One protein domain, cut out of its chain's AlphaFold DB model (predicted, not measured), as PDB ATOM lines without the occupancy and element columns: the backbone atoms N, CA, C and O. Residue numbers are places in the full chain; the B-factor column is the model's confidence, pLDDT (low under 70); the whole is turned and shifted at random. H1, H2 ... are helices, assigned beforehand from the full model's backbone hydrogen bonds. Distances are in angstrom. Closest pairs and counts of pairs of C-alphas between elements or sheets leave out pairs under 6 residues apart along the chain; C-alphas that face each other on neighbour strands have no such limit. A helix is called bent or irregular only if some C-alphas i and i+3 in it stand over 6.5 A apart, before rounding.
ATOM      1  N   GLN A   2      90.321 203.057 165.808       61.62
ATOM      2  CA  GLN A   2      91.493 203.244 166.696       61.62
ATOM      3  C   GLN A   2      91.788 202.048 167.628       61.62
ATOM      4  O   GLN A   2      92.956 201.715 167.799       61.62
ATOM      5  N   SER A   3      90.763 201.356 168.150       69.38
ATOM      6  CA  SER A   3      90.926 200.072 168.856       69.38
ATOM      7  C   SER A   3      91.549 199.001 167.957       69.38
ATOM      8  O   SER A   3      92.682 198.609 168.184       69.38
ATOM      9  N   GLN A   4      90.866 198.649 166.864       69.69
ATOM     10  CA  GLN A   4      91.285 197.639 165.877       69.69
ATOM     11  C   GLN A   4      92.719 197.839 165.352       69.69
ATOM     12  O   GLN A   4      93.398 196.872 165.020       69.69
ATOM     13  N   LEU A   5      93.199 199.085 165.283       69.25
ATOM     14  CA  LEU A   5      94.587 199.404 164.944       69.25
ATOM     15  C   LEU A   5      95.560 199.123 166.095       69.25
ATOM     16  O   LEU A   5      96.621 198.558 165.847       69.25
ATOM     17  N   ALA A   6      95.219 199.469 167.339       76.12
ATOM     18  CA  ALA A   6      96.000 199.061 168.508       76.12
ATOM     19  C   ALA A   6      96.061 197.526 168.635       76.12
ATOM     20  O   ALA A   6      97.139 196.979 168.868       76.12
ATOM     21  N   ASP A   7      94.941 196.846 168.383       78.25
ATOM     22  CA  ASP A   7      94.841 195.385 168.354       78.25
ATOM     23  C   ASP A   7      95.735 194.799 167.238       78.25
ATOM     24  O   ASP A   7      96.539 193.904 167.487       78.25
ATOM     25  N   PHE A   8      95.694 195.362 166.023       79.81
ATOM     26  CA  PHE A   8      96.581 194.978 164.914       79.81
ATOM     27  C   PHE A   8      98.070 195.116 165.265       79.81
ATOM     28  O   PHE A   8      98.834 194.172 165.058       79.81
ATOM     29  N   TRP A   9      98.489 196.258 165.824       82.31
ATOM     30  CA  TRP A   9      99.875 196.465 166.261       82.31
ATOM     31  C   TRP A   9     100.279 195.494 167.380       82.31
ATOM     32  O   TRP A   9     101.434 195.070 167.424       82.31
ATOM     33  N   TRP A  10      99.344 195.105 168.253       85.38
ATOM     34  CA  TRP A  10      99.568 194.091 169.283       85.38
ATOM     35  C   TRP A  10      99.781 192.693 168.683       85.38
ATOM     36  O   TRP A  10     100.749 192.025 169.042       85.38
ATOM     37  N   TYR A  11      98.956 192.269 167.719       84.88
ATOM     38  CA  TYR A  11      99.127 190.982 167.032       84.88
ATOM     39  C   TYR A  11     100.414 190.925 166.196       84.88
ATOM     40  O   TYR A  11     101.167 189.956 166.295       84.88
ATOM     41  N   GLU A  12     100.730 191.978 165.436       84.94
ATOM     42  CA  GLU A  12     102.015 192.119 164.735       84.94
ATOM     43  C   GLU A  12     103.210 192.092 165.705       84.94
ATOM     44  O   GLU A  12     104.234 191.470 165.409       84.94
ATOM     45  N   HIS A  13     103.081 192.690 166.896       85.69
ATOM     46  CA  HIS A  13     104.120 192.602 167.918       85.69
ATOM     47  C   HIS A  13     104.259 191.184 168.488       85.69
ATOM     48  O   HIS A  13     105.383 190.686 168.544       85.69
ATOM     49  N   LEU A  14     103.164 190.495 168.830       83.75
ATOM     50  CA  LEU A  14     103.198 189.091 169.263       83.75
ATOM     51  C   LEU A  14     103.903 188.211 168.220       83.75
ATOM     52  O   LEU A  14     104.853 187.507 168.553       83.75
ATOM     53  N   ILE A  15     103.515 188.331 166.947       85.31
ATOM     54  CA  ILE A  15     104.148 187.649 165.805       85.31
ATOM     55  C   ILE A  15     105.661 187.919 165.737       85.31
ATOM     56  O   ILE A  15     106.410 187.013 165.371       85.31
ATOM     57  N   SER A  16     106.115 189.123 166.103       83.19
ATOM     58  CA  SER A  16     107.536 189.509 166.099       83.19
ATOM     59  C   SER A  16     108.368 188.969 167.273       83.19
ATOM     60  O   SER A  16     109.595 188.945 167.177       83.19
ATOM     61  N   LEU A  17     107.748 188.527 168.377       85.50
ATOM     62  CA  LEU A  17     108.480 187.962 169.520       85.50
ATOM     63  C   LEU A  17     109.097 186.602 169.144       85.50
ATOM     64  O   LEU A  17     108.416 185.806 168.498       85.50
ATOM     65  N   PRO A  18     110.330 186.260 169.570       82.19
ATOM     66  CA  PRO A  18     110.897 184.927 169.330       82.19
ATOM     67  C   PRO A  18     110.127 183.832 170.084       82.19
ATOM     68  O   PRO A  18     109.876 182.766 169.529       82.19
ATOM     69  N   ASP A  19     109.630 184.153 171.280       83.62
ATOM     70  CA  ASP A  19     108.900 183.250 172.166       83.62
ATOM     71  C   ASP A  19     107.500 183.822 172.460       83.62
ATOM     72  O   ASP A  19     107.344 184.713 173.298       83.62
ATOM     73  N   ILE A  20     106.467 183.325 171.766       81.56
ATOM     74  CA  ILE A  20     105.070 183.528 172.187       81.56
ATOM     75  C   ILE A  20     104.725 182.421 173.205       81.56
ATOM     76  O   ILE A  20     104.959 181.244 172.890       81.56
ATOM     77  N   PRO A  21     104.168 182.759 174.388       82.06
ATOM     78  CA  PRO A  21     103.697 181.778 175.367       82.06
ATOM     79  C   PRO A  21     102.661 180.821 174.770       82.06
ATOM     80  O   PRO A  21     101.831 181.235 173.963       82.06
ATOM     81  N   ASP A  22     102.706 179.546 175.148       74.31
ATOM     82  CA  ASP A  22     101.802 178.504 174.638       74.31
ATOM     83  C   ASP A  22     100.329 178.854 174.855       74.31
ATOM     84  O   ASP A  22      99.525 178.677 173.948       74.31
ATOM     85  N   GLU A  23      99.988 179.478 175.983       82.38
ATOM     86  CA  GLU A  23      98.626 179.924 176.279       82.38
ATOM     87  C   GLU A  23      98.102 180.922 175.234       82.38
ATOM     88  O   GLU A  23      96.921 180.915 174.911       82.38
ATOM     89  N   VAL A  24      98.979 181.762 174.674       79.44
ATOM     90  CA  VAL A  24      98.615 182.745 173.641       79.44
ATOM     91  C   VAL A  24      98.521 182.098 172.260       79.44
ATOM     92  O   VAL A  24      97.705 182.531 171.457       79.44
ATOM     93  N   VAL A  25      99.327 181.070 171.967       74.62
ATOM     94  CA  VAL A  25      99.259 180.353 170.680       74.62
ATOM     95  C   VAL A  25      98.007 179.471 170.623       74.62
ATOM     96  O   VAL A  25      97.270 179.538 169.642       74.62
ATOM     97  N   ASN A  26      97.714 178.736 171.699       73.75
ATOM     98  CA  ASN A  26      96.525 177.890 171.823       73.75
ATOM     99  C   ASN A  26      95.226 178.714 171.746       73.75
ATOM    100  O   ASN A  26      94.277 178.318 171.075       73.75
ATOM    101  N   HIS A  27      95.195 179.905 172.352       80.38
ATOM    102  CA  HIS A  27      94.019 180.783 172.322       80.38
ATOM    103  C   HIS A  27      93.651 181.290 170.910       80.38
ATOM    104  O   HIS A  27      92.519 181.714 170.687       80.38
ATOM    105  N   PHE A  28      94.566 181.219 169.931       70.00
ATOM    106  CA  PHE A  28      94.239 181.464 168.518       70.00
ATOM    107  C   PHE A  28      93.685 180.231 167.786       70.00
ATOM    108  O   PHE A  28      93.052 180.402 166.748       70.00
ATOM    109  N   GLY A  29      93.881 179.017 168.311       62.72
ATOM    110  CA  GLY A  29      93.152 177.821 167.868       62.72
ATOM    111  C   GLY A  29      91.706 177.825 168.379       62.72
ATOM    112  O   GLY A  29      90.777 177.560 167.623       62.72
ATOM    113  N   GLU A  30      91.506 178.230 169.637       67.44
ATOM    114  CA  GLU A  30      90.188 178.307 170.291       67.44
ATOM    115  C   GLU A  30      89.215 179.333 169.665       67.44
ATOM    116  O   GLU A  30      88.000 179.174 169.793       67.44
ATOM    117  N   PHE A  31      89.717 180.399 169.024       64.06
ATOM    118  CA  PHE A  31      88.906 181.544 168.578       64.06
ATOM    119  C   PHE A  31      89.114 181.906 167.096       64.06
ATOM    120  O   PHE A  31      89.846 182.851 166.791       64.06
ATOM    121  N   PRO A  32      88.398 181.253 166.158       56.56
ATOM    122  CA  PRO A  32      88.246 181.777 164.799       56.56
ATOM    123  C   PRO A  32      87.434 183.088 164.775       56.56
ATOM    124  O   PRO A  32      87.752 184.007 164.020       56.56
ATOM    125  N   ASP A  33      86.433 183.216 165.654       56.94
ATOM    126  CA  ASP A  33      85.566 184.392 165.786       56.94
ATOM    127  C   ASP A  33      86.107 185.399 166.823       56.94
ATOM    128  O   ASP A  33      85.519 185.619 167.886       56.94
ATOM    129  N   LEU A  34      87.251 186.030 166.531       56.97
ATOM    130  CA  LEU A  34      87.841 187.040 167.422       56.97
ATOM    131  C   LEU A  34      86.943 188.297 167.562       56.97
ATOM    132  O   LEU A  34      86.651 188.974 166.568       56.97
ATOM    133  N   PRO A  35      86.531 188.680 168.789       42.75
ATOM    134  CA  PRO A  35      85.578 189.767 168.997       42.75
ATOM    135  C   PRO A  35      86.227 191.154 168.854       42.75
ATOM    136  O   PRO A  35      86.948 191.617 169.734       42.75
ATOM    137  N   GLY A  36      85.909 191.866 167.769       46.25
ATOM    138  CA  GLY A  36      86.291 193.278 167.581       46.25
ATOM    139  C   GLY A  36      86.399 193.731 166.121       46.25
ATOM    140  O   GLY A  36      86.289 194.923 165.823       46.25
ATOM    141  N   GLY A  37      86.568 192.788 165.198       56.84
ATOM    142  CA  GLY A  37      86.676 193.020 163.756       56.84
ATOM    143  C   GLY A  37      87.605 191.994 163.112       56.84
ATOM    144  O   GLY A  37      88.427 191.401 163.804       56.84
ATOM    145  N   SER A  38      87.485 191.791 161.797       75.38
ATOM    146  CA  SER A  38      88.344 190.845 161.074       75.38
ATOM    147  C   SER A  38      89.816 191.193 161.285       75.38
ATOM    148  O   SER A  38      90.271 192.265 160.879       75.38
ATOM    149  N   MET A  39      90.572 190.264 161.871       84.75
ATOM    150  CA  MET A  39      92.027 190.288 161.789       84.75
ATOM    151  C   MET A  39      92.424 190.247 160.300       84.75
ATOM    152  O   MET A  39      91.804 189.496 159.540       84.75
ATOM    153  N   PRO A  40      93.417 191.031 159.842       87.94
ATOM    154  CA  PRO A  40      93.880 190.944 158.460       87.94
ATOM    155  C   PRO A  40      94.429 189.549 158.144       87.94
ATOM    156  O   PRO A  40      95.188 188.993 158.942       87.94
ATOM    157  N   ALA A  41      94.093 189.001 156.973       90.00
ATOM    158  CA  ALA A  41      94.443 187.628 156.593       90.00
ATOM    159  C   ALA A  41      95.938 187.310 156.747       90.00
ATOM    160  O   ALA A  41      96.307 186.267 157.278       90.00
ATOM    161  N   SER A  42      96.812 188.246 156.372       90.19
ATOM    162  CA  SER A  42      98.270 188.110 156.491       90.19
ATOM    163  C   SER A  42      98.820 188.143 157.931       90.19
ATOM    164  O   SER A  42      99.983 187.793 158.138       90.19
ATOM    165  N   VAL A  43      98.013 188.525 158.928       90.94
ATOM    166  CA  VAL A  43      98.321 188.412 160.370       90.94
ATOM    167  C   VAL A  43      97.812 187.072 160.903       90.94
ATOM    168  O   VAL A  43      98.582 186.336 161.520       90.94
ATOM    169  N   ALA A  44      96.566 186.710 160.584       91.12
ATOM    170  CA  ALA A  44      95.972 185.427 160.964       91.12
ATOM    171  C   ALA A  44      96.778 184.243 160.403       91.12
ATOM    172  O   ALA A  44      97.182 183.356 161.153       91.12
ATOM    173  N   ALA A  45      97.138 184.290 159.116       93.69
ATOM    174  CA  ALA A  45      97.973 183.279 158.473       93.69
ATOM    175  C   ALA A  45      99.331 183.113 159.173       93.69
ATOM    176  O   ALA A  45      99.791 181.992 159.348       93.69
ATOM    177  N   ARG A  46      99.964 184.195 159.654       93.81
ATOM    178  CA  ARG A  46     101.211 184.087 160.436       93.81
ATOM    179  C   ARG A  46     100.992 183.401 161.779       93.81
ATOM    180  O   ARG A  46     101.823 182.581 162.156       93.81
ATOM    181  N   LEU A  47      99.917 183.723 162.499       91.88
ATOM    182  CA  LEU A  47      99.607 183.075 163.778       91.88
ATOM    183  C   LEU A  47      99.367 181.573 163.582       91.88
ATOM    184  O   LEU A  47     100.008 180.776 164.261       91.88
ATOM    185  N   PHE A  48      98.571 181.188 162.584       92.88
ATOM    186  CA  PHE A  48      98.333 179.790 162.218       92.88
ATOM    187  C   PHE A  48      99.606 179.065 161.752       92.88
ATOM    188  O   PHE A  48      99.959 178.027 162.302       92.88
ATOM    189  N   LEU A  49     100.384 179.629 160.824       94.56
ATOM    190  CA  LEU A  49     101.663 179.040 160.390       94.56
ATOM    191  C   LEU A  49     102.669 178.901 161.540       94.56
ATOM    192  O   LEU A  49     103.476 177.970 161.567       94.56
ATOM    193  N   ARG A  50     102.618 179.806 162.522       92.25
ATOM    194  CA  ARG A  50     103.427 179.719 163.737       92.25
ATOM    195  C   ARG A  50     102.912 178.665 164.713       92.25
ATOM    196  O   ARG A  50     103.746 177.967 165.286       92.25
ATOM    197  N   TYR A  51     101.595 178.517 164.861       92.00
ATOM    198  CA  TYR A  51     100.991 177.388 165.567       92.00
ATOM    199  C   TYR A  51     101.506 176.075 164.953       92.00
ATOM    200  O   TYR A  51     102.121 175.276 165.656       92.00
ATOM    201  N   ILE A  52     101.404 175.908 163.626       93.62
ATOM    202  CA  ILE A  52     101.878 174.707 162.916       93.62
ATOM    203  C   ILE A  52     103.367 174.450 163.196       93.62
ATOM    204  O   ILE A  52     103.752 173.335 163.549       93.62
ATOM    205  N   ARG A  53     104.221 175.479 163.095       92.50
ATOM    206  CA  ARG A  53     105.669 175.343 163.345       92.50
ATOM    207  C   ARG A  53     106.033 175.035 164.800       92.50
ATOM    208  O   ARG A  53     107.082 174.436 165.017       92.50
ATOM    209  N   LYS A  54     105.224 175.460 165.776       90.00
ATOM    210  CA  LYS A  54     105.479 175.232 167.208       90.00
ATOM    211  C   LYS A  54     104.920 173.888 167.675       90.00
ATOM    212  O   LYS A  54     105.640 173.116 168.300       90.00
ATOM    213  N   HIS A  55     103.664 173.607 167.343       88.50
ATOM    214  CA  HIS A  55     102.931 172.452 167.851       88.50
ATOM    215  C   HIS A  55     103.059 171.226 166.945       88.50
ATOM    216  O   HIS A  55     103.020 170.120 167.462       88.50
ATOM    217  N   GLY A  56     103.312 171.373 165.636       87.06
ATOM    218  CA  GLY A  56     103.305 170.268 164.661       87.06
ATOM    219  C   GLY A  56     104.060 169.004 165.097       87.06
ATOM    220  O   GLY A  56     103.521 167.911 165.009       87.06
ATOM    221  N   ALA A  57     105.274 169.125 165.647       84.94
ATOM    222  CA  ALA A  57     106.058 167.970 166.116       84.94
ATOM    223  C   ALA A  57     105.495 167.247 167.366       84.94
ATOM    224  O   ALA A  57     106.010 166.193 167.737       84.94
ATOM    225  N   ALA A  58     104.495 167.829 168.030       83.00
ATOM    226  CA  ALA A  58     103.911 167.394 169.298       83.00
ATOM    227  C   ALA A  58     102.365 167.422 169.292       83.00
ATOM    228  O   ALA A  58     101.749 167.342 170.352       83.00
ATOM    229  N   VAL A  59     101.735 167.553 168.120       76.56
ATOM    230  CA  VAL A  59     100.275 167.542 167.981       76.56
ATOM    231  C   VAL A  59      99.762 166.121 168.174       76.56
ATOM    232  O   VAL A  59      99.945 165.250 167.325       76.56
ATOM    233  N   GLU A  60      99.111 165.901 169.314       83.56
ATOM    234  CA  GLU A  60      98.313 164.702 169.576       83.56
ATOM    235  C   GLU A  60      96.908 164.833 168.944       83.56
ATOM    236  O   GLU A  60      96.332 163.830 168.517       83.56
ATOM    237  N   ASP A  61      96.393 166.064 168.794       87.12
ATOM    238  CA  ASP A  61      95.100 166.370 168.164       87.12
ATOM    239  C   ASP A  61      95.233 166.797 166.688       87.12
ATOM    240  O   ASP A  61      95.363 167.969 166.324       87.12
ATOM    241  N   HIS A  62      95.166 165.808 165.801       90.69
ATOM    242  CA  HIS A  62      95.176 166.029 164.355       90.69
ATOM    243  C   HIS A  62      93.930 166.778 163.826       90.69
ATOM    244  O   HIS A  62      93.976 167.279 162.702       90.69
ATOM    245  N   ALA A  63      92.831 166.869 164.586       88.06
ATOM    246  CA  ALA A  63      91.629 167.593 164.173       88.06
ATOM    247  C   ALA A  63      91.771 169.110 164.390       88.06
ATOM    248  O   ALA A  63      91.339 169.878 163.531       88.06
ATOM    249  N   GLU A  64      92.459 169.554 165.449       89.00
ATOM    250  CA  GLU A  64      92.851 170.967 165.600       89.00
ATOM    251  C   GLU A  64      93.736 171.407 164.414       89.00
ATOM    252  O   GLU A  64      93.493 172.437 163.783       89.00
ATOM    253  N   MET A  65      94.697 170.563 164.013       92.44
ATOM    254  CA  MET A  65      95.553 170.822 162.847       92.44
ATOM    255  C   MET A  65      94.765 170.943 161.532       92.44
ATOM    256  O   MET A  65      95.100 171.780 160.691       92.44
ATOM    257  N   LEU A  66      93.704 170.149 161.345       91.12
ATOM    258  CA  LEU A  66      92.809 170.282 160.190       91.12
ATOM    259  C   LEU A  66      92.074 171.616 160.166       91.12
ATOM    260  O   LEU A  66      91.992 172.235 159.108       91.12
ATOM    261  N   GLN A  67      91.547 172.058 161.310       89.69
ATOM    262  CA  GLN A  67      90.858 173.344 161.407       89.69
ATOM    263  C   GLN A  67      91.820 174.479 161.041       89.69
ATOM    264  O   GLN A  67      91.495 175.312 160.197       89.69
ATOM    265  N   VAL A  68      93.047 174.452 161.571       91.38
ATOM    266  CA  VAL A  68      94.104 175.421 161.239       91.38
ATOM    267  C   VAL A  68      94.425 175.435 159.734       91.38
ATOM    268  O   VAL A  68      94.531 176.516 159.153       91.38
ATOM    269  N   LEU A  69      94.530 174.278 159.069       93.06
ATOM    270  CA  LEU A  69      94.746 174.214 157.614       93.06
ATOM    271  C   LEU A  69      93.530 174.711 156.812       93.06
ATOM    272  O   LEU A  69      93.704 175.473 155.862       93.06
ATOM    273  N   GLY A  70      92.307 174.364 157.223       89.62
ATOM    274  CA  GLY A  70      91.074 174.874 156.616       89.62
ATOM    275  C   GLY A  70      90.935 176.393 156.744       89.62
ATOM    276  O   GLY A  70      90.524 177.064 155.795       89.62
ATOM    277  N   PHE A  71      91.367 176.975 157.869       91.38
ATOM    278  CA  PHE A  71      91.458 178.427 158.012       91.38
ATOM    279  C   PHE A  71      92.529 179.032 157.098       91.38
ATOM    280  O   PHE A  71      92.255 180.057 156.479       91.38
ATOM    281  N   LEU A  72      93.704 178.410 156.932       92.62
ATOM    282  CA  LEU A  72      94.705 178.889 155.967       92.62
ATOM    283  C   LEU A  72      94.167 178.899 154.527       92.62
ATOM    284  O   LEU A  72      94.331 179.906 153.842       92.62
ATOM    285  N   GLN A  73      93.440 177.862 154.105       93.88
ATOM    286  CA  GLN A  73      92.775 177.818 152.796       93.88
ATOM    287  C   GLN A  73      91.685 178.905 152.656       93.88
ATOM    288  O   GLN A  73      91.640 179.634 151.664       93.88
ATOM    289  N   LEU A  74      90.839 179.093 153.680       91.00
ATOM    290  CA  LEU A  74      89.805 180.143 153.711       91.00
ATOM    291  C   LEU A  74      90.387 181.572 153.701       91.00
ATOM    292  O   LEU A  74      89.706 182.521 153.295       91.00
ATOM    293  N   LEU A  75      91.629 181.737 154.164       91.69
ATOM    294  CA  LEU A  75      92.394 182.972 154.025       91.69
ATOM    295  C   LEU A  75      93.005 183.088 152.621       91.69
ATOM    296  O   LEU A  75      92.829 184.127 151.996       91.69
ATOM    297  N   ALA A  76      93.656 182.046 152.095       92.44
ATOM    298  CA  ALA A  76      94.267 182.042 150.759       92.44
ATOM    299  C   ALA A  76      93.256 182.349 149.635       92.44
ATOM    300  O   ALA A  76      93.576 183.077 148.694       92.44
ATOM    301  N   ALA A  77      92.002 181.909 149.795       92.12
ATOM    302  CA  ALA A  77      90.870 182.239 148.924       92.12
ATOM    303  C   ALA A  77      90.489 183.742 148.883       92.12
ATOM    304  O   ALA A  77      89.585 184.123 148.137       92.12
ATOM    305  N   LYS A  78      91.152 184.597 149.676       91.81
ATOM    306  CA  LYS A  78      90.960 186.058 149.761       91.81
ATOM    307  C   LYS A  78      92.270 186.795 149.434       91.81
ATOM    308  O   LYS A  78      92.859 187.449 150.308       91.81
ATOM    309  N   PRO A  79      92.794 186.662 148.197       93.56
ATOM    310  CA  PRO A  79      94.116 187.167 147.825       93.56
ATOM    311  C   PRO A  79      94.247 188.691 147.949       93.56
ATOM    312  O   PRO A  79      95.359 189.191 148.114       93.56
ATOM    313  N   GLU A  80      93.137 189.437 147.944       90.88
ATOM    314  CA  GLU A  80      93.101 190.891 148.134       90.88
ATOM    315  C   GLU A  80      93.554 191.352 149.533       90.88
ATOM    316  O   GLU A  80      93.801 192.538 149.747       90.88
ATOM    317  N   GLN A  81      93.684 190.426 150.489       88.94
ATOM    318  CA  GLN A  81      94.085 190.693 151.879       88.94
ATOM    319  C   GLN A  81      95.577 190.409 152.144       88.94
ATOM    320  O   GLN A  81      96.060 190.512 153.281       88.94
ATOM    321  N   PHE A  82      96.321 190.071 151.087       89.69
ATOM    322  CA  PHE A  82      97.763 189.842 151.081       89.69
ATOM    323  C   PHE A  82      98.465 190.916 150.239       89.69
ATOM    324  O   PHE A  82      97.861 191.565 149.391       89.69
ATOM    325  N   ARG A  83      99.774 191.107 150.453       85.94
ATOM    326  CA  ARG A  83     100.573 192.073 149.667       85.94
ATOM    327  C   ARG A  83     100.820 191.642 148.221       85.94
ATOM    328  O   ARG A  83     101.237 192.459 147.411       85.94
ATOM    329  N   SER A  84     100.646 190.361 147.917       89.12
ATOM    330  CA  SER A  84     100.827 189.806 146.580       89.12
ATOM    331  C   SER A  84     100.024 188.516 146.441       89.12
ATOM    332  O   SER A  84      99.868 187.765 147.406       89.12
ATOM    333  N   ALA A  85      99.571 188.223 145.221       85.50
ATOM    334  CA  ALA A  85      98.906 186.958 144.912       85.50
ATOM    335  C   ALA A  85      99.819 185.746 145.189       85.50
ATOM    336  O   ALA A  85      99.342 184.718 145.652       85.50
ATOM    337  N   ALA A  86     101.138 185.890 145.001       87.06
ATOM    338  CA  ALA A  86     102.118 184.860 145.348       87.06
ATOM    339  C   ALA A  86     102.148 184.546 146.858       87.06
ATOM    340  O   ALA A  86     102.263 183.385 147.237       87.06
ATOM    341  N   ALA A  87     101.994 185.555 147.725       89.44
ATOM    342  CA  ALA A  87     101.921 185.348 149.171       89.44
ATOM    343  C   ALA A  87     100.586 184.727 149.623       89.44
ATOM    344  O   ALA A  87     100.564 184.055 150.648       89.44
ATOM    345  N   ALA A  88      99.496 184.927 148.873       92.19
ATOM    346  CA  ALA A  88      98.231 184.225 149.100       92.19
ATOM    347  C   ALA A  88      98.313 182.759 148.635       92.19
ATOM    348  O   ALA A  88      98.014 181.854 149.406       92.19
ATOM    349  N   ALA A  89      98.806 182.517 147.416       93.75
ATOM    350  CA  ALA A  89      98.966 181.175 146.852       93.75
ATOM    351  C   ALA A  89      99.938 180.299 147.662       93.75
ATOM    352  O   ALA A  89      99.688 179.119 147.855       93.75
ATOM    353  N   ALA A  90     101.017 180.874 148.203       95.06
ATOM    354  CA  ALA A  90     101.942 180.151 149.078       95.06
ATOM    355  C   ALA A  90     101.387 179.867 150.490       95.06
ATOM    356  O   ALA A  90     102.030 179.152 151.254       95.06
ATOM    357  N   VAL A  91     100.235 180.440 150.854       95.69
ATOM    358  CA  VAL A  91      99.506 180.157 152.103       95.69
ATOM    359  C   VAL A  91      98.425 179.088 151.901       95.69
ATOM    360  O   VAL A  91      97.969 178.509 152.885       95.69
ATOM    361  N   ASP A  92      98.063 178.776 150.654       96.12
ATOM    362  CA  ASP A  92      97.140 177.689 150.326       96.12
ATOM    363  C   ASP A  92      97.805 176.323 150.617       96.12
ATOM    364  O   ASP A  92      98.867 176.025 150.056       96.12
ATOM    365  N   PRO A  93      97.264 175.495 151.530       96.56
ATOM    366  CA  PRO A  93      97.874 174.213 151.869       96.56
ATOM    367  C   PRO A  93      97.716 173.197 150.722       96.56
ATOM    368  O   PRO A  93      96.596 172.959 150.270       96.56
ATOM    369  N   PRO A  94      98.795 172.521 150.276       97.06
ATOM    370  CA  PRO A  94      98.706 171.520 149.215       97.06
ATOM    371  C   PRO A  94      97.673 170.425 149.513       97.06
ATOM    372  O   PRO A  94      97.648 169.873 150.615       97.06
ATOM    373  N   LEU A  95      96.868 170.054 148.512       95.62
ATOM    374  CA  LEU A  95      95.776 169.081 148.660       95.62
ATOM    375  C   LEU A  95      96.230 167.753 149.296       95.62
ATOM    376  O   LEU A  95      95.595 167.272 150.230       95.62
ATOM    377  N   GLU A  96      97.359 167.188 148.857       96.00
ATOM    378  CA  GLU A  96      97.911 165.947 149.428       96.00
ATOM    379  C   GLU A  96      98.317 166.107 150.909       96.00
ATOM    380  O   GLU A  96      98.162 165.164 151.684       96.00
ATOM    381  N   LEU A  97      98.759 167.297 151.343       95.94
ATOM    382  CA  LEU A  97      99.042 167.570 152.758       95.94
ATOM    383  C   LEU A  97      97.745 167.599 153.578       95.94
ATOM    384  O   LEU A  97      97.683 166.959 154.628       95.94
ATOM    385  N   MET A  98      96.697 168.276 153.092       95.88
ATOM    386  CA  MET A  98      95.383 168.262 153.749       95.88
ATOM    387  C   MET A  98      94.821 166.839 153.852       95.88
ATOM    388  O   MET A  98      94.394 166.427 154.928       95.88
ATOM    389  N   VAL A  99      94.892 166.056 152.770       95.75
ATOM    390  CA  VAL A  99      94.447 164.653 152.740       95.75
ATOM    391  C   VAL A  99      95.241 163.781 153.720       95.75
ATOM    392  O   VAL A  99      94.649 162.941 154.398       95.75
ATOM    393  N   GLN A 100      96.556 163.982 153.859       95.12
ATOM    394  CA  GLN A 100      97.366 163.239 154.830       95.12
ATOM    395  C   GLN A 100      97.053 163.606 156.285       95.12
ATOM    396  O   GLN A 100      96.898 162.702 157.107       95.12
ATOM    397  N   VAL A 101      96.939 164.897 156.619       94.75
ATOM    398  CA  VAL A 101      96.553 165.336 157.975       94.75
ATOM    399  C   VAL A 101      95.146 164.831 158.307       94.75
ATOM    400  O   VAL A 101      94.921 164.309 159.400       94.75
ATOM    401  N   PHE A 102      94.231 164.874 157.334       95.94
ATOM    402  CA  PHE A 102      92.873 164.357 157.480       95.94
ATOM    403  C   PHE A 102      92.855 162.871 157.814       95.94
ATOM    404  O   PHE A 102      92.205 162.445 158.768       95.94
ATOM    405  N   LEU A 103      93.625 162.078 157.072       95.69
ATOM    406  CA  LEU A 103      93.694 160.644 157.295       95.69
ATOM    407  C   LEU A 103      94.265 160.303 158.682       95.69
ATOM    408  O   LEU A 103      93.795 159.356 159.307       95.69
ATOM    409  N   GLN A 104      95.215 161.091 159.201       95.56
ATOM    410  CA  GLN A 104      95.729 160.927 160.568       95.56
ATOM    411  C   GLN A 104      94.697 161.313 161.643       95.56
ATOM    412  O   GLN A 104      94.650 160.661 162.687       95.56
ATOM    413  N   ALA A 105      93.819 162.291 161.389       94.69
ATOM    414  CA  ALA A 105      92.683 162.589 162.267       94.69
ATOM    415  C   ALA A 105      91.661 161.441 162.294       94.69
ATOM    416  O   ALA A 105      91.294 160.979 163.377       94.69
ATOM    417  N   VAL A 106      91.286 160.893 161.130       95.50
ATOM    418  CA  VAL A 106      90.406 159.709 161.043       95.50
ATOM    419  C   VAL A 106      91.034 158.509 161.759       95.50
ATOM    420  O   VAL A 106      90.362 157.855 162.552       95.50
ATOM    421  N   ILE A 107      92.329 158.244 161.548       95.00
ATOM    422  CA  ILE A 107      93.086 157.189 162.247       95.00
ATOM    423  C   ILE A 107      93.084 157.409 163.766       95.00
ATOM    424  O   ILE A 107      92.886 156.453 164.518       95.00
ATOM    425  N   SER A 108      93.272 158.649 164.222       94.56
ATOM    426  CA  SER A 108      93.294 158.997 165.647       94.56
ATOM    427  C   SER A 108      91.930 158.765 166.302       94.56
ATOM    428  O   SER A 108      91.868 158.065 167.313       94.56
ATOM    429  N   SER A 109      90.838 159.245 165.692       94.69
ATOM    430  CA  SER A 109      89.470 158.959 166.156       94.69
ATOM    431  C   SER A 109      89.191 157.450 166.162       94.69
ATOM    432  O   SER A 109      88.778 156.893 167.178       94.69
ATOM    433  N   CYS A 110      89.534 156.740 165.082       94.06
ATOM    434  CA  CYS A 110      89.360 155.289 164.997       94.06
ATOM    435  C   CYS A 110      90.068 154.540 166.142       94.06
ATOM    436  O   CYS A 110      89.492 153.631 166.743       94.06
ATOM    437  N   LEU A 111      91.296 154.935 166.496       93.38
ATOM    438  CA  LEU A 111      92.031 154.349 167.621       93.38
ATOM    439  C   LEU A 111      91.443 154.732 168.990       93.38
ATOM    440  O   LEU A 111      91.559 153.940 169.928       93.38
ATOM    441  N   GLN A 112      90.802 155.896 169.133       93.56
ATOM    442  CA  GLN A 112      90.061 156.273 170.346       93.56
ATOM    443  C   GLN A 112      88.774 155.445 170.497       93.56
ATOM    444  O   GLN A 112      88.532 154.891 171.570       93.56
ATOM    445  N   LEU A 113      87.997 155.263 169.423       93.94
ATOM    446  CA  LEU A 113      86.810 154.396 169.424       93.94
ATOM    447  C   LEU A 113      87.174 152.933 169.736       93.94
ATOM    448  O   LEU A 113      86.462 152.270 170.493       93.94
ATOM    449  N   GLN A 114      88.327 152.453 169.251       93.94
ATOM    450  CA  GLN A 114      88.845 151.127 169.605       93.94
ATOM    451  C   GLN A 114      89.159 151.010 171.107       93.94
ATOM    452  O   GLN A 114      88.835 150.001 171.730       93.94
ATOM    453  N   GLN A 115      89.766 152.043 171.702       93.44
ATOM    454  CA  GLN A 115      90.062 152.094 173.141       93.44
ATOM    455  C   GLN A 115      88.791 152.191 173.998       93.44
ATOM    456  O   GLN A 115      88.758 151.646 175.099       93.44
ATOM    457  N   ALA A 116      87.726 152.805 173.474       95.56
ATOM    458  CA  ALA A 116      86.388 152.790 174.063       95.56
ATOM    459  C   ALA A 116      85.646 151.441 173.896       95.56
ATOM    460  O   ALA A 116      84.507 151.309 174.341       95.56
ATOM    461  N   GLY A 117      86.269 150.438 173.264       94.62
ATOM    462  CA  GLY A 117      85.701 149.102 173.072       94.62
ATOM    463  C   GLY A 117      84.671 148.996 171.944       94.62
ATOM    464  O   GLY A 117      83.960 147.995 171.873       94.62
ATOM    465  N   GLN A 118      84.570 149.998 171.066       95.25
ATOM    466  CA  GLN A 118      83.682 149.934 169.906       95.25
ATOM    467  C   GLN A 118      84.277 149.053 168.798       95.25
ATOM    468  O   GLN A 118      85.490 149.025 168.574       95.25
ATOM    469  N   LEU A 119      83.410 148.333 168.084       91.75
ATOM    470  CA  LEU A 119      83.796 147.550 166.913       91.75
ATOM    471  C   LEU A 119      83.985 148.483 165.714       91.75
ATOM    472  O   LEU A 119      83.034 149.120 165.271       91.75
ATOM    473  N   LEU A 120      85.202 148.530 165.171       94.19
ATOM    474  CA  LEU A 120      85.472 149.226 163.916       94.19
ATOM    475  C   LEU A 120      85.193 148.318 162.724       94.19
ATOM    476  O   LEU A 120      85.953 147.391 162.443       94.19
ATOM    477  N   ASP A 121      84.127 148.635 161.999       93.19
ATOM    478  CA  ASP A 121      83.901 148.176 160.635       93.19
ATOM    479  C   ASP A 121      84.183 149.304 159.621       93.19
ATOM    480  O   ASP A 121      84.525 150.436 159.977       93.19
ATOM    481  N   ALA A 122      84.059 149.006 158.326       92.25
ATOM    482  CA  ALA A 122      84.302 149.991 157.273       92.25
ATOM    483  C   ALA A 122      83.256 151.128 157.232       92.25
ATOM    484  O   ALA A 122      83.549 152.188 156.672       92.25
ATOM    485  N   ALA A 123      82.066 150.930 157.814       93.06
ATOM    486  CA  ALA A 123      80.999 151.927 157.856       93.06
ATOM    487  C   ALA A 123      81.247 152.955 158.968       93.06
ATOM    488  O   ALA A 123      81.154 154.151 158.705       93.06
ATOM    489  N   ALA A 124      81.674 152.521 160.158       92.94
ATOM    490  CA  ALA A 124      82.108 153.405 161.239       92.94
ATOM    491  C   ALA A 124      83.268 154.322 160.801       92.94
ATOM    492  O   ALA A 124      83.274 155.511 161.106       92.94
ATOM    493  N   VAL A 125      84.214 153.793 160.015       93.06
ATOM    494  CA  VAL A 125      85.332 154.564 159.435       93.06
ATOM    495  C   VAL A 125      84.840 155.598 158.419       93.06
ATOM    496  O   VAL A 125      85.312 156.734 158.427       93.06
ATOM    497  N   ALA A 126      83.881 155.231 157.560       93.69
ATOM    498  CA  ALA A 126      83.275 156.166 156.610       93.69
ATOM    499  C   ALA A 126      82.500 157.279 157.334       93.69
ATOM    500  O   ALA A 126      82.666 158.449 157.006       93.69
ATOM    501  N   GLN A 127      81.721 156.919 158.358       95.12
ATOM    502  CA  GLN A 127      80.969 157.860 159.183       95.12
ATOM    503  C   GLN A 127      81.895 158.821 159.941       95.12
ATOM    504  O   GLN A 127      81.625 160.015 159.961       95.12
ATOM    505  N   GLN A 128      83.003 158.340 160.517       94.75
ATOM    506  CA  GLN A 128      83.989 159.205 161.178       94.75
ATOM    507  C   GLN A 128      84.723 160.130 160.202       94.75
ATOM    508  O   GLN A 128      85.008 161.276 160.545       94.75
ATOM    509  N   ALA A 129      84.997 159.676 158.977       94.25
ATOM    510  CA  ALA A 129      85.527 160.552 157.937       94.25
ATOM    511  C   ALA A 129      84.508 161.638 157.542       94.25
ATOM    512  O   ALA A 129      84.858 162.813 157.471       94.25
ATOM    513  N   GLU A 130      83.241 161.277 157.331       95.19
ATOM    514  CA  GLU A 130      82.184 162.236 157.000       95.19
ATOM    515  C   GLU A 130      81.931 163.241 158.139       95.19
ATOM    516  O   GLU A 130      81.852 164.443 157.891       95.19
ATOM    517  N   GLU A 131      81.894 162.779 159.391       95.00
ATOM    518  CA  GLU A 131      81.759 163.627 160.578       95.00
ATOM    519  C   GLU A 131      82.922 164.627 160.698       95.00
ATOM    520  O   GLU A 131      82.681 165.823 160.873       95.00
ATOM    521  N   LEU A 132      84.173 164.189 160.521       93.00
ATOM    522  CA  LEU A 132      85.333 165.088 160.554       93.00
ATOM    523  C   LEU A 132      85.331 166.105 159.400       93.00
ATOM    524  O   LEU A 132      85.706 167.258 159.616       93.00
ATOM    525  N   LEU A 133      84.873 165.738 158.194       92.62
ATOM    526  CA  LEU A 133      84.709 166.688 157.078       92.62
ATOM    527  C   LEU A 133      83.642 167.752 157.378       92.62
ATOM    528  O   LEU A 133      83.835 168.923 157.048       92.62
ATOM    529  N   GLN A 134      82.541 167.364 158.032       91.38
ATOM    530  CA  GLN A 134      81.492 168.292 158.464       91.38
ATOM    531  C   GLN A 134      81.988 169.227 159.579       91.38
ATOM    532  O   GLN A 134      81.803 170.439 159.482       91.38
ATOM    533  N   GLN A 135      82.669 168.696 160.602       89.69
ATOM    534  CA  GLN A 135      83.203 169.482 161.724       89.69
ATOM    535  C   GLN A 135      84.284 170.488 161.292       89.69
ATOM    536  O   GLN A 135      84.324 171.608 161.794       89.69
ATOM    537  N   THR A 136      85.149 170.119 160.343       86.38
ATOM    538  CA  THR A 136      86.266 170.967 159.875       86.38
ATOM    539  C   THR A 136      85.889 171.930 158.745       86.38
ATOM    540  O   THR A 136      86.729 172.703 158.297       86.38
ATOM    541  N   SER A 137      84.636 171.906 158.269       86.25
ATOM    542  CA  SER A 137      84.170 172.630 157.068       86.25
ATOM    543  C   SER A 137      84.895 172.261 155.757       86.25
ATOM    544  O   SER A 137      84.694 172.909 154.729       86.25
ATOM    545  N   LEU A 138      85.681 171.180 155.743       89.38
ATOM    546  CA  LEU A 138      86.446 170.700 154.584       89.38
ATOM    547  C   LEU A 138      85.607 169.856 153.604       89.38
ATOM    548  O   LEU A 138      86.151 169.059 152.845       89.38
ATOM    549  N   GLY A 139      84.281 170.029 153.579       90.75
ATOM    550  CA  GLY A 139      83.352 169.197 152.798       90.75
ATOM    551  C   GLY A 139      83.650 169.113 151.294       90.75
ATOM    552  O   GLY A 139      83.340 168.104 150.670       90.75
ATOM    553  N   HIS A 140      84.327 170.110 150.715       91.81
ATOM    554  CA  HIS A 140      84.783 170.070 149.319       91.81
ATOM    555  C   HIS A 140      85.788 168.929 149.049       91.81
ATOM    556  O   HIS A 140      85.759 168.330 147.976       91.81
ATOM    557  N   LEU A 141      86.607 168.542 150.038       91.19
ATOM    558  CA  LEU A 141      87.530 167.407 149.920       91.19
ATOM    559  C   LEU A 141      86.796 166.065 149.733       91.19
ATOM    560  O   LEU A 141      87.397 165.105 149.257       91.19
ATOM    561  N   GLN A 142      85.498 165.978 150.053       92.75
ATOM    562  CA  GLN A 142      84.689 164.773 149.833       92.75
ATOM    563  C   GLN A 142      84.544 164.418 148.342       92.75
ATOM    564  O   GLN A 142      84.264 163.261 148.011       92.75
ATOM    565  N   GLU A 143      84.730 165.378 147.432       94.75
ATOM    566  CA  GLU A 143      84.705 165.143 145.983       94.75
ATOM    567  C   GLU A 143      86.058 164.667 145.426       94.75
ATOM    568  O   GLU A 143      86.097 164.000 144.388       94.75
ATOM    569  N   GLU A 144      87.147 164.890 146.166       96.31
ATOM    570  CA  GLU A 144      88.514 164.657 145.709       96.31
ATOM    571  C   GLU A 144      88.903 163.173 145.629       96.31
ATOM    572  O   GLU A 144      88.868 162.410 146.603       96.31
ATOM    573  N   GLN A 145      89.362 162.766 144.442       95.56
ATOM    574  CA  GLN A 145      89.872 161.421 144.165       95.56
ATOM    575  C   GLN A 145      91.030 160.972 145.079       95.56
ATOM    576  O   GLN A 145      90.980 159.816 145.526       95.56
ATOM    577  N   PRO A 146      92.048 161.802 145.418       95.00
ATOM    578  CA  PRO A 146      93.083 161.379 146.362       95.00
ATOM    579  C   PRO A 146      92.498 161.029 147.734       95.00
ATOM    580  O   PRO A 146      92.848 159.978 148.275       95.00
ATOM    581  N   LEU A 147      91.553 161.816 148.269       93.81
ATOM    582  CA  LEU A 147      90.937 161.506 149.562       93.81
ATOM    583  C   LEU A 147      90.178 160.177 149.510       93.81
ATOM    584  O   LEU A 147      90.420 159.293 150.335       93.81
ATOM    585  N   ARG A 148      89.303 160.008 148.512       94.50
ATOM    586  CA  ARG A 148      88.509 158.781 148.313       94.50
ATOM    587  C   ARG A 148      89.395 157.536 148.235       94.50
ATOM    588  O   ARG A 148      89.109 156.532 148.883       94.50
ATOM    589  N   THR A 149      90.509 157.630 147.509       96.19
ATOM    590  CA  THR A 149      91.489 156.544 147.365       96.19
ATOM    591  C   THR A 149      92.161 156.196 148.698       96.19
ATOM    592  O   THR A 149      92.249 155.021 149.057       96.19
ATOM    593  N   LYS A 150      92.591 157.199 149.476       95.38
ATOM    594  CA  LYS A 150      93.265 156.987 150.771       95.38
ATOM    595  C   LYS A 150      92.303 156.470 151.851       95.38
ATOM    596  O   LYS A 150      92.690 155.615 152.645       95.38
ATOM    597  N   VAL A 151      91.043 156.917 151.858       93.06
ATOM    598  CA  VAL A 151      89.999 156.401 152.766       93.06
ATOM    599  C   VAL A 151      89.655 154.943 152.434       93.06
ATOM    600  O   VAL A 151      89.595 154.118 153.345       93.06
ATOM    601  N   ALA A 152      89.533 154.585 151.152       94.38
ATOM    602  CA  ALA A 152      89.355 153.190 150.739       94.38
ATOM    603  C   ALA A 152      90.557 152.308 151.138       94.38
ATOM    604  O   ALA A 152      90.376 151.192 151.630       94.38
ATOM    605  N   GLN A 153      91.786 152.823 151.012       95.62
ATOM    606  CA  GLN A 153      92.999 152.147 151.489       95.62
ATOM    607  C   GLN A 153      92.976 151.938 153.016       95.62
ATOM    608  O   GLN A 153      93.320 150.855 153.493       95.62
ATOM    609  N   LEU A 154      92.532 152.932 153.793       94.56
ATOM    610  CA  LEU A 154      92.374 152.826 155.248       94.56
ATOM    611  C   LEU A 154      91.327 151.767 155.636       94.56
ATOM    612  O   LEU A 154      91.603 150.919 156.487       94.56
ATOM    613  N   GLN A 155      90.167 151.754 154.972       94.81
ATOM    614  CA  GLN A 155      89.140 150.718 155.149       94.81
ATOM    615  C   GLN A 155      89.682 149.315 154.822       94.81
ATOM    616  O   GLN A 155      89.422 148.370 155.568       94.81
ATOM    617  N   GLN A 156      90.480 149.172 153.757       95.00
ATOM    618  CA  GLN A 156      91.112 147.903 153.384       95.00
ATOM    619  C   GLN A 156      92.120 147.421 154.442       95.00
ATOM    620  O   GLN A 156      92.113 146.240 154.801       95.00
ATOM    621  N   VAL A 157      92.959 148.319 154.976       94.38
ATOM    622  CA  VAL A 157      93.881 147.995 156.078       94.38
ATOM    623  C   VAL A 157      93.092 147.534 157.303       94.38
ATOM    624  O   VAL A 157      93.377 146.461 157.835       94.38
ATOM    625  N   LEU A 158      92.051 148.264 157.706       92.31
ATOM    626  CA  LEU A 158      91.223 147.906 158.861       92.31
ATOM    627  C   LEU A 158      90.524 146.547 158.688       92.31
ATOM    628  O   LEU A 158      90.629 145.700 159.578       92.31
ATOM    629  N   ALA A 159      89.932 146.274 157.523       91.69
ATOM    630  CA  ALA A 159      89.346 144.971 157.204       91.69
ATOM    631  C   ALA A 159      90.379 143.824 157.264       91.69
ATOM    632  O   ALA A 159      90.104 142.769 157.840       91.69
ATOM    633  N   SER A 160      91.593 144.035 156.739       91.56
ATOM    634  CA  SER A 160      92.681 143.048 156.836       91.56
ATOM    635  C   SER A 160      93.158 142.828 158.279       91.56
ATOM    636  O   SER A 160      93.473 141.701 158.662       91.56
ATOM    637  N   SER A 161      93.141 143.877 159.109       89.19
ATOM    638  CA  SER A 161      93.555 143.812 160.513       89.19
ATOM    639  C   SER A 161      92.594 142.985 161.370       89.19
ATOM    640  O   SER A 161      93.047 142.239 162.236       89.19
ATOM    641  N   ALA A 162      91.286 143.048 161.091       85.38
ATOM    642  CA  ALA A 162      90.272 142.262 161.786       85.38
ATOM    643  C   ALA A 162      90.465 140.757 161.531       85.38
ATOM    644  O   ALA A 162      90.401 139.957 162.463       85.38
ATOM    645  N   ALA A 163      90.803 140.378 160.292       85.50
ATOM    646  CA  ALA A 163      91.193 139.007 159.964       85.50
ATOM    647  C   ALA A 163      92.540 138.613 160.607       85.50
ATOM    648  O   ALA A 163      92.671 137.519 161.153       85.50
ATOM    649  N   ALA A 164      93.535 139.507 160.596       83.62
ATOM    650  CA  ALA A 164      94.854 139.247 161.176       83.62
ATOM    651  C   ALA A 164      94.834 139.108 162.712       83.62
ATOM    652  O   ALA A 164      95.627 138.341 163.263       83.62
ATOM    653  N   ALA A 165      93.925 139.803 163.405       81.75
ATOM    654  CA  ALA A 165      93.766 139.733 164.857       81.75
ATOM    655  C   ALA A 165      93.387 138.319 165.335       81.75
ATOM    656  O   ALA A 165      93.917 137.853 166.344       81.75
ATOM    657  N   ALA A 166      92.559 137.596 164.570       79.75
ATOM    658  CA  ALA A 166      92.221 136.196 164.844       79.75
ATOM    659  C   ALA A 166      93.431 135.241 164.730       79.75
ATOM    660  O   ALA A 166      93.430 134.168 165.330       79.75
ATOM    661  N   CYS A 167      94.475 135.643 163.998       80.19
ATOM    662  CA  CYS A 167      95.696 134.869 163.765       80.19
ATOM    663  C   CYS A 167      96.895 135.330 164.617       80.19
ATOM    664  O   CYS A 167      98.016 134.886 164.376       80.19
ATOM    665  N   GLY A 168      96.698 136.242 165.580       80.38
ATOM    666  CA  GLY A 168      97.791 136.797 166.392       80.38
ATOM    667  C   GLY A 168      98.743 137.726 165.625       80.38
ATOM    668  O   GLY A 168      99.902 137.876 166.012       80.38
ATOM    669  N   GLY A 169      98.280 138.335 164.527       67.06
ATOM    670  CA  GLY A 169      99.055 139.295 163.742       67.06
ATOM    671  C   GLY A 169      99.429 140.565 164.522       67.06
ATOM    672  O   GLY A 169      98.790 140.924 165.511       67.06
ATOM    673  N   GLY A 170     100.472 141.264 164.056       79.56
ATOM    674  CA  GLY A 170     100.955 142.508 164.671       79.56
ATOM    675  C   GLY A 170      99.864 143.581 164.782       79.56
ATOM    676  O   GLY A 170      98.967 143.645 163.941       79.56
ATOM    677  N   SER A 171      99.937 144.414 165.826       91.56
ATOM    678  CA  SER A 171      98.834 145.297 166.231       91.56
ATOM    679  C   SER A 171      98.359 146.231 165.113       91.56
ATOM    680  O   SER A 171      99.155 146.729 164.314       91.56
ATOM    681  N   LEU A 172      97.053 146.526 165.092       91.94
ATOM    682  CA  LEU A 172      96.448 147.457 164.132       91.94
ATOM    683  C   LEU A 172      97.202 148.796 164.080       91.94
ATOM    684  O   LEU A 172      97.520 149.282 163.000       91.94
ATOM    685  N   GLN A 173      97.577 149.350 165.237       92.56
ATOM    686  CA  GLN A 173      98.363 150.582 165.321       92.56
ATOM    687  C   GLN A 173      99.697 150.496 164.553       92.56
ATOM    688  O   GLN A 173     100.092 151.465 163.910       92.56
ATOM    689  N   GLN A 174     100.374 149.341 164.555       93.62
ATOM    690  CA  GLN A 174     101.605 149.128 163.788       93.62
ATOM    691  C   GLN A 174     101.337 148.979 162.279       93.62
ATOM    692  O   GLN A 174     102.155 149.416 161.469       93.62
ATOM    693  N   GLN A 175     100.200 148.394 161.891       93.56
ATOM    694  CA  GLN A 175      99.783 148.303 160.486       93.56
ATOM    695  C   GLN A 175      99.437 149.694 159.924       93.56
ATOM    696  O   GLN A 175      99.948 150.076 158.872       93.56
ATOM    697  N   LEU A 176      98.659 150.486 160.671       94.12
ATOM    698  CA  LEU A 176      98.312 151.870 160.333       94.12
ATOM    699  C   LEU A 176      99.552 152.767 160.265       94.12
ATOM    700  O   LEU A 176      99.743 153.445 159.262       94.12
ATOM    701  N   ALA A 177     100.445 152.711 161.259       93.81
ATOM    702  CA  ALA A 177     101.681 153.499 161.261       93.81
ATOM    703  C   ALA A 177     102.649 153.131 160.117       93.81
ATOM    704  O   ALA A 177     103.483 153.952 159.737       93.81
ATOM    705  N   ARG A 178     102.549 151.914 159.555       94.75
ATOM    706  CA  ARG A 178     103.308 151.498 158.364       94.75
ATOM    707  C   ARG A 178     102.655 151.961 157.059       94.75
ATOM    708  O   ARG A 178     103.377 152.325 156.138       94.75
ATOM    709  N   ALA A 179     101.326 151.918 156.966       94.31
ATOM    710  CA  ALA A 179     100.588 152.380 155.788       94.31
ATOM    711  C   ALA A 179     100.585 153.914 155.670       94.31
ATOM    712  O   ALA A 179     100.698 154.456 154.573       94.31
ATOM    713  N   PHE A 180     100.494 154.603 156.810       94.81
ATOM    714  CA  PHE A 180     100.329 156.048 156.920       94.81
ATOM    715  C   PHE A 180     101.340 156.602 157.943       94.81
ATOM    716  O   PHE A 180     100.989 156.865 159.098       94.81
ATOM    717  N   PRO A 181     102.624 156.749 157.563       94.88
ATOM    718  CA  PRO A 181     103.677 157.184 158.473       94.88
ATOM    719  C   PRO A 181     103.532 158.672 158.826       94.88
ATOM    720  O   PRO A 181     103.887 159.551 158.040       94.88
ATOM    721  N   ALA A 182     103.062 158.961 160.043       92.88
ATOM    722  CA  ALA A 182     102.860 160.329 160.531       92.88
ATOM    723  C   ALA A 182     104.121 161.213 160.429       92.88
ATOM    724  O   ALA A 182     104.015 162.411 160.199       92.88
ATOM    725  N   SER A 183     105.326 160.636 160.513       94.00
ATOM    726  CA  SER A 183     106.594 161.361 160.333       94.00
ATOM    727  C   SER A 183     106.773 161.995 158.945       94.00
ATOM    728  O   SER A 183     107.463 163.008 158.841       94.00
ATOM    729  N   VAL A 184     106.159 161.441 157.893       94.31
ATOM    730  CA  VAL A 184     106.185 162.026 156.539       94.31
ATOM    731  C   VAL A 184     105.260 163.238 156.481       94.31
ATOM    732  O   VAL A 184     105.712 164.323 156.116       94.31
ATOM    733  N   MET A 185     104.016 163.072 156.942       95.06
ATOM    734  CA  MET A 185     103.030 164.150 157.072       95.06
ATOM    735  C   MET A 185     103.597 165.313 157.900       95.06
ATOM    736  O   MET A 185     103.587 166.450 157.441       95.06
ATOM    737  N   LEU A 186     104.194 165.036 159.066       94.19
ATOM    738  CA  LEU A 186     104.780 166.064 159.931       94.19
ATOM    739  C   LEU A 186     105.960 166.796 159.279       94.19
ATOM    740  O   LEU A 186     106.108 168.005 159.473       94.19
ATOM    741  N   LYS A 187     106.784 166.106 158.479       94.88
ATOM    742  CA  LYS A 187     107.862 166.748 157.714       94.88
ATOM    743  C   LYS A 187     107.291 167.665 156.627       94.88
ATOM    744  O   LYS A 187     107.712 168.816 156.540       94.88
ATOM    745  N   GLN A 188     106.308 167.196 155.856       95.75
ATOM    746  CA  GLN A 188     105.641 167.995 154.819       95.75
ATOM    747  C   GLN A 188     104.920 169.214 155.416       95.75
ATOM    748  O   GLN A 188     105.057 170.321 154.900       95.75
ATOM    749  N   LEU A 189     104.246 169.041 156.553       95.81
ATOM    750  CA  LEU A 189     103.579 170.096 157.317       95.81
ATOM    751  C   LEU A 189     104.562 171.184 157.788       95.81
ATOM    752  O   LEU A 189     104.288 172.375 157.641       95.81
ATOM    753  N   GLN A 190     105.734 170.792 158.299       95.19
ATOM    754  CA  GLN A 190     106.798 171.728 158.683       95.19
ATOM    755  C   GLN A 190     107.430 172.435 157.475       95.19
ATOM    756  O   GLN A 190     107.714 173.630 157.555       95.19
ATOM    757  N   GLN A 191     107.634 171.724 156.359       96.12
ATOM    758  CA  GLN A 191     108.167 172.294 155.115       96.12
ATOM    759  C   GLN A 191     107.204 173.331 154.521       96.12
ATOM    760  O   GLN A 191     107.622 174.458 154.257       96.12
ATOM    761  N   PHE A 192     105.914 172.997 154.407       97.31
ATOM    762  CA  PHE A 192     104.854 173.931 154.022       97.31
ATOM    763  C   PHE A 192     104.840 175.158 154.939       97.31
ATOM    764  O   PHE A 192     104.948 176.288 154.464       97.31
ATOM    765  N   ALA A 193     104.800 174.955 156.259       96.31
ATOM    766  CA  ALA A 193     104.694 176.067 157.195       96.31
ATOM    767  C   ALA A 193     105.945 176.967 157.233       96.31
ATOM    768  O   ALA A 193     105.851 178.145 157.586       96.31
ATOM    769  N   ALA A 194     107.116 176.448 156.850       95.25
ATOM    770  CA  ALA A 194     108.321 177.244 156.632       95.25
ATOM    771  C   ALA A 194     108.262 178.041 155.315       95.25
ATOM    772  O   ALA A 194     108.533 179.243 155.334       95.25
ATOM    773  N   ALA A 195     107.868 177.408 154.206       96.06
ATOM    774  CA  ALA A 195     107.772 178.041 152.888       96.06
ATOM    775  C   ALA A 195     106.710 179.155 152.855       96.06
ATOM    776  O   ALA A 195     107.010 180.288 152.479       96.06
ATOM    777  N   ALA A 196     105.503 178.880 153.356       96.19
ATOM    778  CA  ALA A 196     104.421 179.855 153.477       96.19
ATOM    779  C   ALA A 196     104.818 181.060 154.355       96.19
ATOM    780  O   ALA A 196     104.554 182.217 154.019       96.19
ATOM    781  N   TRP A 197     105.531 180.811 155.462       95.25
ATOM    782  CA  TRP A 197     106.054 181.871 156.331       95.25
ATOM    783  C   TRP A 197     107.108 182.744 155.629       95.25
ATOM    784  O   TRP A 197     107.135 183.956 155.844       95.25
ATOM    785  N   GLN A 198     107.965 182.153 154.789       94.94
ATOM    786  CA  GLN A 198     108.933 182.894 153.974       94.94
ATOM    787  C   GLN A 198     108.240 183.718 152.878       94.94
ATOM    788  O   GLN A 198     108.562 184.896 152.723       94.94
ATOM    789  N   ALA A 199     107.252 183.150 152.181       94.75
ATOM    790  CA  ALA A 199     106.507 183.818 151.112       94.75
ATOM    791  C   ALA A 199     105.649 184.999 151.607       94.75
ATOM    792  O   ALA A 199     105.517 186.008 150.914       94.75
ATOM    793  N   LEU A 200     105.136 184.935 152.842       93.94
ATOM    794  CA  LEU A 200     104.525 186.085 153.522       93.94
ATOM    795  C   LEU A 200     105.520 187.230 153.796       93.94
ATOM    796  O   LEU A 200     105.101 188.362 154.060       93.94
ATOM    797  N   GLY A 201     106.828 186.964 153.757       93.44
ATOM    798  CA  GLY A 201     107.890 187.955 153.909       93.44
ATOM    799  C   GLY A 201     107.963 188.591 155.306       93.44
ATOM    800  O   GLY A 201     107.354 188.097 156.262       93.44
ATOM    801  N   PRO A 202     108.689 189.712 155.470       91.88
ATOM    802  CA  PRO A 202     108.759 190.439 156.737       91.88
ATOM    803  C   PRO A 202     107.391 190.987 157.181       91.88
ATOM    804  O   PRO A 202     106.535 191.356 156.369       91.88
ATOM    805  N   SER A 203     107.189 191.043 158.500       88.44
ATOM    806  CA  SER A 203     105.944 191.530 159.105       88.44
ATOM    807  C   SER A 203     105.716 193.026 158.820       88.44
ATOM    808  O   SER A 203     106.640 193.760 158.455       88.44
ATOM    809  N   THR A 204     104.478 193.497 158.961       83.62
ATOM    810  CA  THR A 204     104.116 194.909 158.747       83.62
ATOM    811  C   THR A 204     104.830 195.831 159.725       83.62
ATOM    812  O   THR A 204     105.356 196.866 159.316       83.62
ATOM    813  N   LEU A 205     104.920 195.426 160.992       85.38
ATOM    814  CA  LEU A 205     105.682 196.117 162.025       85.38
ATOM    815  C   LEU A 205     107.172 196.179 161.677       85.38
ATOM    816  O   LEU A 205     107.763 197.253 161.775       85.38
ATOM    817  N   LEU A 206     107.763 195.078 161.203       86.88
ATOM    818  CA  LEU A 206     109.179 195.047 160.833       86.88
ATOM    819  C   LEU A 206     109.484 195.947 159.620       86.88
ATOM    820  O   LEU A 206     110.442 196.718 159.656       86.88
ATOM    821  N   LEU A 207     108.644 195.921 158.577       85.88
ATOM    822  CA  LEU A 207     108.778 196.826 157.427       85.88
ATOM    823  C   LEU A 207     108.566 198.294 157.812       85.88
ATOM    824  O   LEU A 207     109.301 199.163 157.343       85.88
ATOM    825  N   HIS A 208     107.598 198.590 158.685       83.00
ATOM    826  CA  HIS A 208     107.379 199.946 159.186       83.00
ATOM    827  C   HIS A 208     108.588 200.445 159.987       83.00
ATOM    828  O   HIS A 208     109.092 201.539 159.730       83.00
ATOM    829  N   GLN A 209     109.104 199.623 160.907       87.31
ATOM    830  CA  GLN A 209     110.310 199.910 161.680       87.31
ATOM    831  C   GLN A 209     111.507 200.176 160.757       87.31
ATOM    832  O   GLN A 209     112.210 201.171 160.932       87.31
ATOM    833  N   GLN A 210     111.708 199.346 159.729       88.81
ATOM    834  CA  GLN A 210     112.781 199.521 158.751       88.81
ATOM    835  C   GLN A 210     112.614 200.813 157.927       88.81
ATOM    836  O   GLN A 210     113.592 201.529 157.711       88.81
ATOM    837  N   ALA A 211     111.393 201.164 157.512       85.44
ATOM    838  CA  ALA A 211     111.108 202.391 156.761       85.44
ATOM    839  C   ALA A 211     111.321 203.677 157.587       85.44
ATOM    840  O   ALA A 211     111.770 204.688 157.038       85.44
ATOM    841  N   VAL A 212     111.039 203.628 158.895       86.50
ATOM    842  CA  VAL A 212     111.339 204.710 159.850       86.50
ATOM    843  C   VAL A 212     112.849 204.815 160.096       86.50
ATOM    844  O   VAL A 212     113.402 205.910 160.011       86.50
ATOM    845  N   LEU A 213     113.545 203.693 160.320       87.81
ATOM    846  CA  LEU A 213     115.004 203.667 160.523       87.81
ATOM    847  C   LEU A 213     115.792 204.148 159.294       87.81
ATOM    848  O   LEU A 213     116.827 204.788 159.445       87.81
ATOM    849  N   GLN A 214     115.295 203.895 158.079       90.62
ATOM    850  CA  GLN A 214     115.884 204.415 156.838       90.62
ATOM    851  C   GLN A 214     115.594 205.912 156.595       90.62
ATOM    852  O   GLN A 214     115.992 206.442 155.560       90.62
ATOM    853  N   GLY A 215     114.848 206.594 157.474       88.88
ATOM    854  CA  GLY A 215     114.450 208.001 157.316       88.88
ATOM    855  C   GLY A 215     113.476 208.278 156.158       88.88
ATOM    856  O   GLY A 215     113.028 209.411 155.993       88.88
TER     857      GLY A 215
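Overview. This is residues 2 to 215 of the 784 residues of an uncharacterized protein of Tetradesmus obliquus (UniProt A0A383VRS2). A rod of helices has a four-helix up-and-down bundle, H3, H4, H6 and H11, as its core; H6 reaches beyond the others toward one end, where H7, H9 and H10 pack about it and the longest helix, H9, runs on to the tip. At the other end H1 and H2 pack on H3, H12 meets H1 near Leu 205 and makes a corner with it, and residues 207 to 215, of which 207 to 213 belong to H12, stick out. The printed part has 214 residues with twelve named helices, H1 to H12 in chain order, and no named strand: all helix. It is only just compact, close to loose, with a radius of gyration of the C-alphas of 19.9 A and spans of 75 by 33 by 29 A.

Along the chain. Find C-alpha 145 at (89.872, 161.421, 144.165); from there H9, residues 145 to 166, runs 32.7 A to C-alpha 166 at (92.221, 136.196, 164.844). H6, residues 95 to 115, is 30.3 A long, H3, residues 41 to 58, 25.7 A, H11, residues 182 to 199, 25.6 A, and H4, residues 62 to 76, 21.0 A. H3 is irregular, with C-alphas 54 and 57 7.4 A apart, and has a kink of 26 degrees near residue 52. H1, residues 2 to 16, begins at (91.493, 203.244, 166.696). Look for H2 at residues 22 to 30, H5 at 85 to 89, H7 at 122 to 135, H8 at 139 to 143, H10 at 172 to 179 and H12 at 204 to 213.

Arrangement. Start at H9: its residues 146 to 151 touch H6, closest C-alphas Val 99 and Leu 147, 5.7 A, at a shallow tilt of 28 degrees, the same way. H9 and H10 form a hairpin, closest C-alphas Ser 161 and Leu 172, 5.9 A. H7 touches H6, C-alphas Val 106 and Ala 129 closest at 5.8 A; H8 and H7 only just touch, only at the corner, with 3 pairs of C-alphas within 8 A. In the bundle, H6 touches H4 at His 62 and Ala 105, closest C-alphas 4.7 A apart, at a shallow tilt of 25 degrees, opposite ways. H3 touches H11, closest C-alphas Leu 49 and Ala 193, 5.3 A. H5 only just touches H4, with 3 pairs of C-alphas within 8 A. H2 touches H3, closest C-alphas Val 25 and Tyr 51, 6.2 A. H1 and H12 touch about perpendicular, 88 degrees, closest C-alphas Glu 12 and Leu 205, 6.1 A. Every O i to N i+4 pair is within hydrogen-bond range in H1, H4, H5, H6, H7, H10, H11 and H12; H2 has 3 of 5, H3 11 of 14, H9 17 of 18, and H8 0 of 1 beside 2 of 2 O i to N i+3 pairs.

Size, cuts and confidence. The C-alphas farthest apart, Cys 167 and Gly 215, are 75.8 A apart. The printed part has no cut and no long link. Residues 2 to 5, 29 to 37 and 169 have pLDDT under 70.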